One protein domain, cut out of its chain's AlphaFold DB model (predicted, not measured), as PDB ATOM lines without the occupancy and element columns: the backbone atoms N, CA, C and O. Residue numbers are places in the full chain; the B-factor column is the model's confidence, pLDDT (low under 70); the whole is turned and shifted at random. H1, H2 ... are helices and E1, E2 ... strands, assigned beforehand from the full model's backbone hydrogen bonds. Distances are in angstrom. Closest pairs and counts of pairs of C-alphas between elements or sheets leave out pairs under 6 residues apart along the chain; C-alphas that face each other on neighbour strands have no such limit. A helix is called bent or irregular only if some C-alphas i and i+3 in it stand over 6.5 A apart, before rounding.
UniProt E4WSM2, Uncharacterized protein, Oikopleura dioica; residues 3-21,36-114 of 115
ATOM      1  N   VAL A   3     140.426 152.717 120.970       91.81
ATOM      2  CA  VAL A   3     140.623 151.823 122.114       91.81
ATOM      3  C   VAL A   3     141.575 152.469 123.109       91.81
ATOM      4  O   VAL A   3     142.723 152.740 122.766       91.81
ATOM      5  N   HIS A   4     141.118 152.650 124.346       91.50
ATOM      6  CA  HIS A   4     141.960 153.076 125.462       91.50
ATOM      7  C   HIS A   4     142.336 151.850 126.284       91.50
ATOM      8  O   HIS A   4     141.461 151.108 126.728       91.50
ATOM      9  N   ILE A   5     143.636 151.637 126.485       93.44
ATOM     10  CA  ILE A   5     144.173 150.568 127.330       93.44
ATOM     11  C   ILE A   5     144.857 151.236 128.518       93.44
ATOM     12  O   ILE A   5     145.866 151.918 128.353       93.44
ATOM     13  N   ILE A   6     144.300 151.044 129.711       92.94
ATOM     14  CA  ILE A   6     144.831 151.599 130.950       92.94
ATOM     15  C   ILE A   6     145.716 150.535 131.583       92.94
ATOM     16  O   ILE A   6     145.248 149.447 131.935       92.94
ATOM     17  N   LEU A   7     146.999 150.861 131.719       92.38
ATOM     18  CA  LEU A   7     147.980 150.009 132.370       92.38
ATOM     19  C   LEU A   7     148.310 150.549 133.763       92.38
ATOM     20  O   LEU A   7     148.668 151.716 133.906       92.38
ATOM     21  N   ARG A   8     148.289 149.680 134.774       90.69
ATOM     22  CA  ARG A   8     148.866 149.934 136.098       90.69
ATOM     23  C   ARG A   8     149.972 148.927 136.344       90.69
ATOM     24  O   ARG A   8     149.726 147.728 136.294       90.69
ATOM     25  N   ALA A   9     151.194 149.410 136.575       89.50
ATOM     26  CA  ALA A   9     152.378 148.556 136.721       89.50
ATOM     27  C   ALA A   9     152.500 147.515 135.582       89.50
ATOM     28  O   ALA A   9     152.692 146.330 135.829       89.50
ATOM     29  N   LEU A  10     152.311 147.960 134.331       85.75
ATOM     30  CA  LEU A  10     152.306 147.114 133.123       85.75
ATOM     31  C   LEU A  10     151.209 146.028 133.088       85.75
ATOM     32  O   LEU A  10     151.223 145.151 132.230       85.75
ATOM     33  N   THR A  11     150.215 146.116 133.969       87.50
ATOM     34  CA  THR A  11     149.032 145.251 133.973       87.50
ATOM     35  C   THR A  11     147.842 145.997 133.385       87.50
ATOM     36  O   THR A  11     147.579 147.131 133.777       87.50
ATOM     37  N   ILE A  12     147.113 145.384 132.454       92.06
ATOM     38  CA  ILE A  12     145.872 145.918 131.893       92.06
ATOM     39  C   ILE A  12     144.821 145.921 133.002       92.06
ATOM     40  O   ILE A  12     144.280 144.879 133.365       92.06
ATOM     41  N   GLU A  13     144.551 147.104 133.536       91.75
ATOM     42  CA  GLU A  13     143.545 147.331 134.573       91.75
ATOM     43  C   GLU A  13     142.173 147.576 133.951       91.75
ATOM     44  O   GLU A  13     141.148 147.152 134.484       91.75
ATOM     45  N   ARG A  14     142.143 148.273 132.811       91.81
ATOM     46  CA  ARG A  14     140.894 148.633 132.150       91.81
ATOM     47  C   ARG A  14     141.078 148.827 130.651       91.81
ATOM     48  O   ARG A  14     142.134 149.259 130.195       91.81
ATOM     49  N   VAL A  15     140.028 148.520 129.893       93.56
ATOM     50  CA  VAL A  15     139.968 148.728 128.445       93.56
ATOM     51  C   VAL A  15     138.634 149.367 128.087       93.56
ATOM     52  O   VAL A  15     137.595 148.891 128.537       93.56
ATOM     53  N   PHE A  16     138.669 150.408 127.256       92.00
ATOM     54  CA  PHE A  16     137.482 151.045 126.687       92.00
ATOM     55  C   PHE A  16     137.523 151.024 125.179       92.00
ATOM     56  O   PHE A  16     138.574 151.255 124.585       92.00
ATOM     57  N   VAL A  17     136.368 150.791 124.567       93.38
ATOM     58  CA  VAL A  17     136.204 150.813 123.121       93.38
ATOM     59  C   VAL A  17     135.114 151.806 122.747       93.38
ATOM     60  O   VAL A  17     134.017 151.758 123.303       93.38
ATOM     61  N   ARG A  18     135.424 152.687 121.791       92.12
ATOM     62  CA  ARG A  18     134.543 153.756 121.303       92.12
ATOM     63  C   ARG A  18     134.513 153.829 119.769       92.12
ATOM     64  O   ARG A  18     135.395 153.311 119.066       92.12
ATOM     65  N   GLY A  19     133.460 154.441 119.242       90.62
ATOM     66  CA  GLY A  19     133.332 154.899 117.860       90.62
ATOM     67  C   GLY A  19     134.399 155.936 117.517       90.62
ATOM     68  O   GLY A  19     135.069 156.451 118.399       90.62
ATOM     69  N   LEU A  20     134.622 156.188 116.225       87.62
ATOM     70  CA  LEU A  20     135.597 157.212 115.803       87.62
ATOM     71  C   LEU A  20     135.044 158.634 115.936       87.62
ATOM     72  O   LEU A  20     135.799 159.591 115.987       87.62
ATOM     73  N   ASP A  21     133.727 158.736 115.932       88.44
ATOM     74  CA  ASP A  21     132.920 159.941 116.057       88.44
ATOM     75  C   ASP A  21     132.557 160.259 117.515       88.44
ATOM     76  O   ASP A  21     132.109 161.359 117.817       88.44
ATOM     77  N   GLN A  36     128.034 155.157 123.288       93.44
ATOM     78  CA  GLN A  36     126.658 155.194 122.788       93.44
ATOM     79  C   GLN A  36     126.350 154.010 121.856       93.44
ATOM     80  O   GLN A  36     125.210 153.533 121.784       93.44
ATOM     81  N   TYR A  37     127.373 153.439 121.213       95.12
ATOM     82  CA  TYR A  37     127.230 152.320 120.292       95.12
ATOM     83  C   TYR A  37     127.230 150.972 121.010       95.12
ATOM     84  O   TYR A  37     128.219 150.537 121.604       95.12
ATOM     85  N   LYS A  38     126.132 150.224 120.846       96.06
ATOM     86  CA  LYS A  38     125.973 148.883 121.430       96.06
ATOM     87  C   LYS A  38     127.132 147.944 121.084       96.06
ATOM     88  O   LYS A  38     127.598 147.221 121.958       96.06
ATOM     89  N   VAL A  39     127.615 147.952 119.836       96.50
ATOM     90  CA  VAL A  39     128.712 147.050 119.436       96.50
ATOM     91  C   VAL A  39     130.018 147.402 120.155       96.50
ATOM     92  O   VAL A  39     130.738 146.492 120.550       96.50
ATOM     93  N   MET A  40     130.290 148.682 120.421       96.38
ATOM     94  CA  MET A  40     131.491 149.104 121.149       96.38
ATOM     95  C   MET A  40     131.407 148.750 122.637       96.38
ATOM     96  O   MET A  40     132.380 148.242 123.198       96.38
ATOM     97  N   ARG A  41     130.227 148.896 123.262       96.31
ATOM     98  CA  ARG A  41     129.984 148.396 124.630       96.31
ATOM     99  C   ARG A  41     130.230 146.890 124.733       96.31
ATOM    100  O   ARG A  41     130.935 146.441 125.629       96.31
ATOM    101  N   MET A  42     129.737 146.113 123.767       97.19
ATOM    102  CA  MET A  42     129.980 144.666 123.728       97.19
ATOM    103  C   MET A  42     131.467 144.328 123.585       97.19
ATOM    104  O   MET A  42     131.961 143.447 124.282       97.19
ATOM    105  N   ILE A  43     132.193 145.026 122.707       97.44
ATOM    106  CA  ILE A  43     133.634 144.799 122.532       97.44
ATOM    107  C   ILE A  43     134.403 145.202 123.793       97.44
ATOM    108  O   ILE A  43     135.322 144.484 124.168       97.44
ATOM    109  N   THR A  44     134.002 146.268 124.490       96.75
ATOM    110  CA  THR A  44     134.556 146.639 125.806       96.75
ATOM    111  C   THR A  44     134.396 145.484 126.801       96.75
ATOM    112  O   THR A  44     135.379 145.054 127.406       96.75
ATOM    113  N   SER A  45     133.197 144.901 126.914       96.81
ATOM    114  CA  SER A  45     132.967 143.735 127.782       96.81
ATOM    115  C   SER A  45     133.801 142.518 127.364       96.81
ATOM    116  O   SER A  45     134.366 141.831 128.215       96.81
ATOM    117  N   HIS A  46     133.924 142.251 126.059       97.44
ATOM    118  CA  HIS A  46     134.773 141.166 125.560       97.44
ATOM    119  C   HIS A  46     136.256 141.419 125.828       97.44
ATOM    120  O   HIS A  46     136.972 140.476 126.141       97.44
ATOM    121  N   ALA A  47     136.721 142.663 125.720       97.12
ATOM    122  CA  ALA A  47     138.100 143.031 125.998       97.12
ATOM    123  C   ALA A  47     138.430 142.804 127.475       97.12
ATOM    124  O   ALA A  47     139.437 142.171 127.766       97.12
ATOM    125  N   ALA A  48     137.542 143.201 128.393       95.81
ATOM    126  CA  ALA A  48     137.697 142.903 129.816       95.81
ATOM    127  C   ALA A  48     137.801 141.385 130.079       95.81
ATOM    128  O   ALA A  48     138.695 140.934 130.795       95.81
ATOM    129  N   ALA A  49     136.945 140.577 129.443       96.25
ATOM    130  CA  ALA A  49     137.009 139.119 129.556       96.25
ATOM    131  C   ALA A  49     138.292 138.525 128.938       96.25
ATOM    132  O   ALA A  49     138.895 137.622 129.519       96.25
ATOM    133  N   ALA A  50     138.736 139.044 127.790       95.94
ATOM    134  CA  ALA A  50     139.966 138.628 127.122       95.94
ATOM    135  C   ALA A  50     141.198 138.930 127.981       95.94
ATOM    136  O   ALA A  50     142.088 138.091 128.095       95.94
ATOM    137  N   THR A  51     141.234 140.097 128.629       93.94
ATOM    138  CA  THR A  51     142.280 140.469 129.584       93.94
ATOM    139  C   THR A  51     142.396 139.427 130.696       93.94
ATOM    140  O   THR A  51     143.475 138.873 130.897       93.94
ATOM    141  N   LEU A  52     141.284 139.091 131.364       92.94
ATOM    142  CA  LEU A  52     141.268 138.074 132.423       92.94
ATOM    143  C   LEU A  52     141.709 136.700 131.908       92.94
ATOM    144  O   LEU A  52     142.498 136.023 132.565       92.94
ATOM    145  N   HIS A  53     141.234 136.303 130.723       92.94
ATOM    146  CA  HIS A  53     141.617 135.040 130.100       92.94
ATOM    147  C   HIS A  53     143.126 134.965 129.869       92.94
ATOM    148  O   HIS A  53     143.762 134.024 130.337       92.94
ATOM    149  N   PHE A  54     143.711 135.960 129.195       92.31
ATOM    150  CA  PHE A  54     145.129 135.923 128.853       92.31
ATOM    151  C   PHE A  54     146.035 136.026 130.074       92.31
ATOM    152  O   PHE A  54     147.077 135.370 130.063       92.31
ATOM    153  N   TYR A  55     145.634 136.770 131.114       89.81
ATOM    154  CA  TYR A  55     146.321 136.712 132.401       89.81
ATOM    155  C   TYR A  55     146.271 135.289 132.951       89.81
ATOM    156  O   TYR A  55     147.312 134.662 133.087       89.81
ATOM    157  N   HIS A  56     145.081 134.723 133.154       87.31
ATOM    158  CA  HIS A  56     144.941 133.401 133.764       87.31
ATOM    159  C   HIS A  56     145.670 132.284 132.996       87.31
ATOM    160  O   HIS A  56     146.235 131.378 133.603       87.31
ATOM    161  N   THR A  57     145.674 132.316 131.661       84.19
ATOM    162  CA  THR A  57     146.300 131.256 130.856       84.19
ATOM    163  C   THR A  57     147.812 131.395 130.702       84.19
ATOM    164  O   THR A  57     148.461 130.396 130.400       84.19
ATOM    165  N   ASN A  58     148.390 132.594 130.857       72.06
ATOM    166  CA  ASN A  58     149.812 132.838 130.553       72.06
ATOM    167  C   ASN A  58     150.660 133.264 131.759       72.06
ATOM    168  O   ASN A  58     151.890 133.239 131.655       72.06
ATOM    169  N   THR A  59     150.052 133.608 132.899       60.59
ATOM    170  CA  THR A  59     150.773 134.081 134.094       60.59
ATOM    171  C   THR A  59     151.798 133.093 134.636       60.59
ATOM    172  O   THR A  59     152.782 133.525 135.223       60.59
ATOM    173  N   THR A  60     151.614 131.788 134.432       59.56
ATOM    174  CA  THR A  60     152.507 130.775 135.018       59.56
ATOM    175  C   THR A  60     153.847 130.655 134.288       59.56
ATOM    176  O   THR A  60     154.847 130.354 134.927       59.56
ATOM    177  N   ASN A  61     153.895 130.916 132.975       58.19
ATOM    178  CA  ASN A  61     155.094 130.645 132.170       58.19
ATOM    179  C   ASN A  61     155.682 131.894 131.497       58.19
ATOM    180  O   ASN A  61     156.898 131.973 131.355       58.19
ATOM    181  N   HIS A  62     154.859 132.871 131.087       67.31
ATOM    182  CA  HIS A  62     155.317 134.024 130.298       67.31
ATOM    183  C   HIS A  62     154.429 135.265 130.529       67.31
ATOM    184  O   HIS A  62     153.589 135.576 129.679       67.31
ATOM    185  N   PRO A  63     154.597 136.012 131.637       67.00
ATOM    186  CA  PRO A  63     153.778 137.196 131.921       67.00
ATOM    187  C   PRO A  63     153.828 138.237 130.786       67.00
ATOM    188  O   PRO A  63     152.784 138.780 130.413       67.00
ATOM    189  N   ASP A  64     154.990 138.409 130.144       71.81
ATOM    190  CA  ASP A  64     155.196 139.323 129.008       71.81
ATOM    191  C   ASP A  64     154.364 138.955 127.768       71.81
ATOM    192  O   ASP A  64     154.030 139.809 126.940       71.81
ATOM    193  N   ALA A  65     153.980 137.682 127.625       84.19
ATOM    194  CA  ALA A  65     153.161 137.236 126.504       84.19
ATOM    195  C   ALA A  65     151.717 137.752 126.597       84.19
ATOM    196  O   ALA A  65     151.048 137.845 125.567       84.19
ATOM    197  N   THR A  66     151.245 138.125 127.793       87.75
ATOM    198  CA  THR A  66     149.850 138.526 128.025       87.75
ATOM    199  C   THR A  66     149.473 139.769 127.229       87.75
ATOM    200  O   THR A  66     148.499 139.745 126.476       87.75
ATOM    201  N   ILE A  67     150.270 140.839 127.335       89.12
ATOM    202  CA  ILE A  67     150.019 142.092 126.606       89.12
ATOM    203  C   ILE A  67     150.072 141.829 125.099       89.12
ATOM    204  O   ILE A  67     149.197 142.271 124.358       89.12
ATOM    205  N   ARG A  68     151.064 141.056 124.639       91.38
ATOM    206  CA  ARG A  68     151.217 140.712 123.221       91.38
ATOM    207  C   ARG A  68     149.994 139.970 122.679       91.38
ATOM    208  O   ARG A  68     149.468 140.360 121.640       91.38
ATOM    209  N   LEU A  69     149.542 138.921 123.367       93.00
ATOM    210  CA  LEU A  69     148.377 138.127 122.967       93.00
ATOM    211  C   LEU A  69     147.098 138.964 122.994       93.00
ATOM    212  O   LEU A  69     146.315 138.906 122.047       93.00
ATOM    213  N   PHE A  70     146.931 139.798 124.020       95.25
ATOM    214  CA  PHE A  70     145.809 140.722 124.111       95.25
ATOM    215  C   PHE A  70     145.778 141.703 122.931       95.25
ATOM    216  O   PHE A  70     144.745 141.848 122.280       95.25
ATOM    217  N   LEU A  71     146.911 142.328 122.591       95.25
ATOM    218  CA  LEU A  71     147.008 143.233 121.441       95.25
ATOM    219  C   LEU A  71     146.763 142.507 120.111       95.25
ATOM    220  O   LEU A  71     146.137 143.065 119.209       95.25
ATOM    221  N   GLN A  72     147.211 141.257 119.983       95.81
ATOM    222  CA  GLN A  72     146.963 140.441 118.795       95.81
ATOM    223  C   GLN A  72     145.474 140.085 118.656       95.81
ATOM    224  O   GLN A  72     144.907 140.223 117.571       95.81
ATOM    225  N   TRP A  73     144.820 139.723 119.762       97.50
ATOM    226  CA  TRP A  73     143.374 139.517 119.819       97.50
ATOM    227  C   TRP A  73     142.612 140.806 119.493       97.50
ATOM    228  O   TRP A  73     141.706 140.786 118.666       97.50
ATOM    229  N   LEU A  74     143.017 141.955 120.036       97.50
ATOM    230  CA  LEU A  74     142.383 143.245 119.752       97.50
ATOM    231  C   LEU A  74     142.544 143.657 118.276       97.50
ATOM    232  O   LEU A  74     141.614 144.174 117.656       97.50
ATOM    233  N   ARG A  75     143.699 143.367 117.668       96.88
ATOM    234  CA  ARG A  75     143.957 143.620 116.241       96.88
ATOM    235  C   ARG A  75     142.981 142.873 115.324       96.88
ATOM    236  O   ARG A  75     142.723 143.345 114.218       96.88
ATOM    237  N   SER A  76     142.405 141.756 115.768       97.06
ATOM    238  CA  SER A  76     141.413 141.001 114.987       97.06
ATOM    239  C   SER A  76     140.104 141.764 114.728       97.06
ATOM    240  O   SER A  76     139.308 141.347 113.895       97.06
ATOM    241  N   TYR A  77     139.878 142.907 115.383       97.44
ATOM    242  CA  TYR A  77     138.747 143.799 115.098       97.44
ATOM    243  C   TYR A  77     139.011 144.776 113.942       97.44
ATOM    244  O   TYR A  77     138.120 145.549 113.590       97.44
ATOM    245  N   LYS A  78     140.199 144.750 113.311       95.44
ATOM    246  CA  LYS A  78     140.558 145.661 112.204       95.44
ATOM    247  C   LYS A  78     139.510 145.682 111.085       95.44
ATOM    248  O   LYS A  78     139.297 146.725 110.475       95.44
ATOM    249  N   GLN A  79     138.864 144.549 110.822       95.00
ATOM    250  CA  GLN A  79     137.844 144.391 109.785       95.00
ATOM    251  C   GLN A  79     136.457 144.071 110.371       95.00
ATOM    252  O   GLN A  79     135.641 143.433 109.714       95.00
ATOM    253  N   LEU A  80     136.155 144.545 111.588       95.69
ATOM    254  CA  LEU A  80     134.913 144.253 112.320       95.69
ATOM    255  C   LEU A  80     133.634 144.350 111.471       95.69
ATOM    256  O   LEU A  80     132.778 143.474 111.559       95.69
ATOM    257  N   PHE A  81     133.503 145.394 110.650       95.69
ATOM    258  CA  PHE A  81     132.310 145.642 109.827       95.69
ATOM    259  C   PHE A  81     132.372 145.015 108.425       95.69
ATOM    260  O   PHE A  81     131.476 145.233 107.617       95.69
ATOM    261  N   GLN A  82     133.429 144.261 108.118       96.62
ATOM    262  CA  GLN A  82     133.666 143.628 106.815       96.62
ATOM    263  C   GLN A  82     133.797 142.098 106.926       96.62
ATOM    264  O   GLN A  82     133.591 141.380 105.948       96.62
ATOM    265  N   GLU A  83     134.104 141.574 108.114       96.75
ATOM    266  CA  GLU A  83     134.265 140.144 108.361       96.75
ATOM    267  C   GLU A  83     132.937 139.435 108.626       96.75
ATOM    268  O   GLU A  83     132.147 139.830 109.480       96.75
ATOM    269  N   LYS A  84     132.722 138.308 107.943       98.06
ATOM    270  CA  LYS A  84     131.577 137.423 108.188       98.06
ATOM    271  C   LYS A  84     131.833 136.523 109.395       98.06
ATOM    272  O   LYS A  84     132.940 136.019 109.581       98.06
ATOM    273  N   CYS A  85     130.781 136.247 110.164       98.19
ATOM    274  CA  CYS A  85     130.812 135.256 111.238       98.19
ATOM    275  C   CYS A  85     131.230 133.884 110.692       98.19
ATOM    276  O   CYS A  85     130.610 133.380 109.752       98.19
ATOM    277  N   LYS A  86     132.224 133.241 111.314       97.81
ATOM    278  CA  LYS A  86     132.739 131.934 110.874       97.81
ATOM    279  C   LYS A  86     131.731 130.794 111.002       97.81
ATOM    280  O   LYS A  86     131.839 129.828 110.259       97.81
ATOM    281  N   ARG A  87     130.740 130.911 111.892       97.31
ATOM    282  CA  ARG A  87     129.706 129.880 112.074       97.31
ATOM    283  C   ARG A  87     128.535 130.021 111.108       97.31
ATOM    284  O   ARG A  87     128.159 129.058 110.460       97.31
ATOM    285  N   CYS A  88     127.922 131.202 111.038       97.44
ATOM    286  CA  CYS A  88     126.695 131.391 110.254       97.44
ATOM    287  C   CYS A  88     126.920 132.028 108.876       97.44
ATOM    288  O   CYS A  88     125.962 132.184 108.125       97.44
ATOM    289  N   GLY A  89     128.142 132.467 108.556       97.81
ATOM    290  CA  GLY A  89     128.486 133.075 107.267       97.81
ATOM    291  C   GLY A  89     127.889 134.465 107.016       97.81
ATOM    292  O   GLY A  89     128.107 135.039 105.950       97.81
ATOM    293  N   LYS A  90     127.145 135.035 107.972       97.88
ATOM    294  CA  LYS A  90     126.516 136.360 107.845       97.88
ATOM    295  C   LYS A  90     127.430 137.468 108.363       97.88
ATOM    296  O   LYS A  90     128.184 137.251 109.312       97.88
ATOM    297  N   LEU A  91     127.320 138.648 107.748       97.31
ATOM    298  CA  LEU A  91     127.989 139.870 108.204       97.31
ATOM    299  C   LEU A  91     127.287 140.473 109.424       97.31
ATOM    300  O   LEU A  91     127.955 140.936 110.333       97.31
ATOM    301  N   LEU A  92     125.952 140.451 109.440       97.19
ATOM    302  CA  LEU A  92     125.146 140.987 110.531       97.19
ATOM    303  C   LEU A  92     124.164 139.937 111.057       97.19
ATOM    304  O   LEU A  92     123.636 139.115 110.298       97.19
ATOM    305  N   ARG A  93     123.878 140.021 112.354       95.44
ATOM    306  CA  ARG A  93     122.768 139.346 113.031       95.44
ATOM    307  C   ARG A  93     122.168 140.321 114.039       95.44
ATOM    308  O   ARG A  93     122.897 140.860 114.863       95.44
ATOM    309  N   ASP A  94     120.868 140.576 113.933       93.44
ATOM    310  CA  ASP A  94     120.146 141.538 114.783       93.44
ATOM    311  C   ASP A  94     120.788 142.942 114.773       93.44
ATOM    312  O   ASP A  94     120.908 143.609 115.800       93.44
ATOM    313  N   GLY A  95     121.273 143.362 113.597       94.62
ATOM    314  CA  GLY A  95     121.966 144.641 113.401       94.62
ATOM    315  C   GLY A  95     123.392 144.700 113.962       94.62
ATOM    316  O   GLY A  95     124.017 145.755 113.902       94.62
ATOM    317  N   LEU A  96     123.929 143.597 114.493       96.69
ATOM    318  CA  LEU A  96     125.263 143.546 115.090       96.69
ATOM    319  C   LEU A  96     126.247 142.761 114.213       96.69
ATOM    320  O   LEU A  96     125.880 141.693 113.714       96.69
ATOM    321  N   PRO A  97     127.495 143.243 114.054       97.62
ATOM    322  CA  PRO A  97     128.558 142.478 113.412       97.62
ATOM    323  C   PRO A  97     129.008 141.307 114.303       97.62
ATOM    324  O   PRO A  97     128.570 141.185 115.454       97.62
ATOM    325  N   PRO A  98     129.915 140.437 113.832       98.00
ATOM    326  CA  PRO A  98     130.484 139.390 114.659       98.00
ATOM    327  C   PRO A  98     131.398 140.054 115.695       98.00
ATOM    328  O   PRO A  98     132.541 140.375 115.400       98.00
ATOM    329  N   THR A  99     130.889 140.346 116.888       97.50
ATOM    330  CA  THR A  99     131.622 141.081 117.933       97.50
ATOM    331  C   THR A  99     132.452 140.187 118.845       97.50
ATOM    332  O   THR A  99     133.215 140.713 119.642       97.50
ATOM    333  N   TRP A 100     132.274 138.867 118.809       97.88
ATOM    334  CA  TRP A 100     133.059 137.932 119.614       97.88
ATOM    335  C   TRP A 100     134.265 137.444 118.806       97.88
ATOM    336  O   TRP A 100     134.182 137.266 117.585       97.88
ATOM    337  N   ARG A 101     135.400 137.264 119.480       97.88
ATOM    338  CA  ARG A 101     136.656 136.789 118.892       97.88
ATOM    339  C   ARG A 101     137.180 135.642 119.733       97.88
ATOM    340  O   ARG A 101     137.405 135.825 120.929       97.88
ATOM    341  N   ASP A 102     137.392 134.496 119.102       96.31
ATOM    342  CA  ASP A 102     137.962 133.328 119.770       96.31
ATOM    343  C   ASP A 102     139.365 133.638 120.309       96.31
ATOM    344  O   ASP A 102     140.189 134.220 119.603       96.31
ATOM    345  N   TYR A 103     139.659 133.254 121.551       94.69
ATOM    346  CA  TYR A 103     140.924 133.634 122.192       94.69
ATOM    347  C   TYR A 103     142.152 132.954 121.582       94.69
ATOM    348  O   TYR A 103     143.253 133.492 121.676       94.69
ATOM    349  N   ARG A 104     141.976 131.802 120.922       91.44
ATOM    350  CA  ARG A 104     143.074 131.042 120.315       91.44
ATOM    351  C   ARG A 104     143.250 131.368 118.836       91.44
ATOM    352  O   ARG A 104     144.359 131.612 118.379       91.44
ATOM    353  N   THR A 105     142.159 131.334 118.081       95.25
ATOM    354  CA  THR A 105     142.159 131.463 116.617       95.25
ATOM    355  C   THR A 105     141.879 132.882 116.140       95.25
ATOM    356  O   THR A 105     142.090 133.172 114.965       95.25
ATOM    357  N   MET A 106     141.383 133.761 117.021       96.25
ATOM    358  CA  MET A 106     140.959 135.133 116.703       96.25
ATOM    359  C   MET A 106     139.835 135.192 115.661       96.25
ATOM    360  O   MET A 106     139.575 136.233 115.061       96.25
ATOM    361  N   ALA A 107     139.147 134.071 115.446       97.25
ATOM    362  CA  ALA A 107     138.075 133.968 114.480       97.25
ATOM    363  C   ALA A 107     136.857 134.821 114.899       97.25
ATOM    364  O   ALA A 107     136.495 134.831 116.080       97.25
ATOM    365  N   PRO A 108     136.207 135.523 113.951       98.12
ATOM    366  CA  PRO A 108     135.043 136.362 114.218       98.12
ATOM    367  C   PRO A 108     133.749 135.546 114.335       98.12
ATOM    368  O   PRO A 108     133.396 134.783 113.431       98.12
ATOM    369  N   PHE A 109     132.981 135.773 115.403       98.31
ATOM    370  CA  PHE A 109     131.644 135.200 115.590       98.31
ATOM    371  C   PHE A 109     130.655 136.234 116.133       98.31
ATOM    372  O   PHE A 109     131.015 137.146 116.876       98.31
ATOM    373  N   HIS A 110     129.376 136.091 115.785       98.06
ATOM    374  CA  HIS A 110     128.325 136.743 116.569       98.06
ATOM    375  C   HIS A 110     128.337 136.169 117.987       98.06
ATOM    376  O   HIS A 110     128.676 135.000 118.166       98.06
ATOM    377  N   PHE A 111     127.916 136.949 118.981       95.25
ATOM    378  CA  PHE A 111     127.911 136.493 120.375       95.25
ATOM    379  C   PHE A 111     127.129 135.178 120.565       95.25
ATOM    380  O   PHE A 111     127.629 134.244 121.178       95.25
ATOM    381  N   HIS A 112     125.964 135.054 119.921       94.12
ATOM    382  CA  HIS A 112     125.138 133.834 119.905       94.12
ATOM    383  C   HIS A 112     125.679 132.697 119.020       94.12
ATOM    384  O   HIS A 112     125.011 131.689 118.821       94.12
ATOM    385  N   CYS A 113     126.833 132.885 118.384       96.12
ATOM    386  CA  CYS A 113     127.477 131.915 117.501       96.12
ATOM    387  C   CYS A 113     128.841 131.471 118.043       96.12
ATOM    388  O   CYS A 113     129.633 130.919 117.279       96.12
ATOM    389  N   LYS A 114     129.154 131.764 119.306       89.50
ATOM    390  CA  LYS A 114     130.432 131.385 119.909       89.50
ATOM    391  C   LYS A 114     130.500 129.880 120.236       89.50
ATOM    392  O   LYS A 114     131.551 129.290 120.017       89.50
TER     393      LYS A 114
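This is residues 3 to 21 and 36 to 114 of the 115 residues of an uncharacterized protein of Oikopleura dioica (UniProt E4WSM2). A long helix, H1, runs through the body with a different part on each of three sides: a two-stranded hairpin, E1 and E2, which covers one side of it through E2; a shorter helix, H2, folded back beside it as a helical hairpin; and a long looped stretch, residues 76 to 114, on the side away from the strands. The strand hairpin is well paired, while the looped stretch has no named element and is tied to itself by one short pairing. The printed part has 98 residues, with two named strands and then two named helices, in the order E1, E2, H1, H2; the sheet's order is E1 - E2, antiparallel. The class is mixed, helices and strands, though under half of the residues, 48 of 98, are in named elements. The whole is compact, with a radius of gyration of the C-alphas of 13.7 A, and rounded, with spans of 39 by 29 by 19 A.

The strands E1, residues 3 to 8, and E2, residues 11 to 18, are antiparallel neighbours, with 162 degrees between their directions. They form a hairpin, and their link is tight, with 2 residues between them. The C-alphas of Val 3 and Val 17 face each other at 4.6 A, and those of Arg 8 and Thr 11 at 5.1 A. N 6 and O 14 are within hydrogen-bond range at 2.8 A, and so are N 16 and O 4 at 2.9 A. The helix H1, residues 38 to 58, has 12 pairs of C-alphas within 8 A of E2, the closest being those of Val 17 and Thr 44, 5.2 A apart. E1 and H1 are near each other, with 6 pairs of C-alphas within 10 A. The helix H2, residues 63 to 75, touches H1, and the closest C-alphas are those of Phe 54 and Thr 66, 5.5 A apart. The two helices stand at a shallow tilt of 26 degrees, run opposite ways and form a helical hairpin with a tight link of 4 residues. H2 and E2 have one pair of C-alphas within 8 A, those of Ile 12 and Ile 67, at 7.7 A. E1 and H2 are apart. In H1 every O i to N i+4 pair is within hydrogen-bond range; in H2 it is 7 of 9. Beyond the helices, residues 100 to 101 pair with residues 108 to 109, antiparallel, in stretches too short to be named.

E1 begins with the C-alpha of Val 3 at (140.623, 151.823, 122.114) and is 16.3 A from first to last C-alpha. E2, from Thr 11 to Arg 18, is 21.0 A long by the same measure. H1, from Lys 38 to Asn 58, is 30.1 A long and begins with its C-alpha at (125.973, 148.883, 121.430). H2, from Pro 63 to Arg 75, is 19.6 A long and ends with the C-alpha of Arg 75 at (143.957, 143.620, 116.241). H2 is neither bent nor irregular, but only just: C-alphas 64 and 67 are 6.3 A apart.

The two C-alphas farthest apart are those of Ala 9 and Gly 89, at 41.0 A. The C-alphas of Val 3 and Lys 114, the first and last printed, are 22.9 A apart. Residues 22 to 35 are cut out, and C-alphas 21 and 36 are 10.3 A apart across this cut; the link from E2 to H1 runs across it. Residues 76 to 114 have C-alphas 6 to 19 A from the mean of the C-alphas. The mean pLDDT of the printed part is 92.3, and the 5 residues under 70 are 59 to 63, of which 63 belongs to H2.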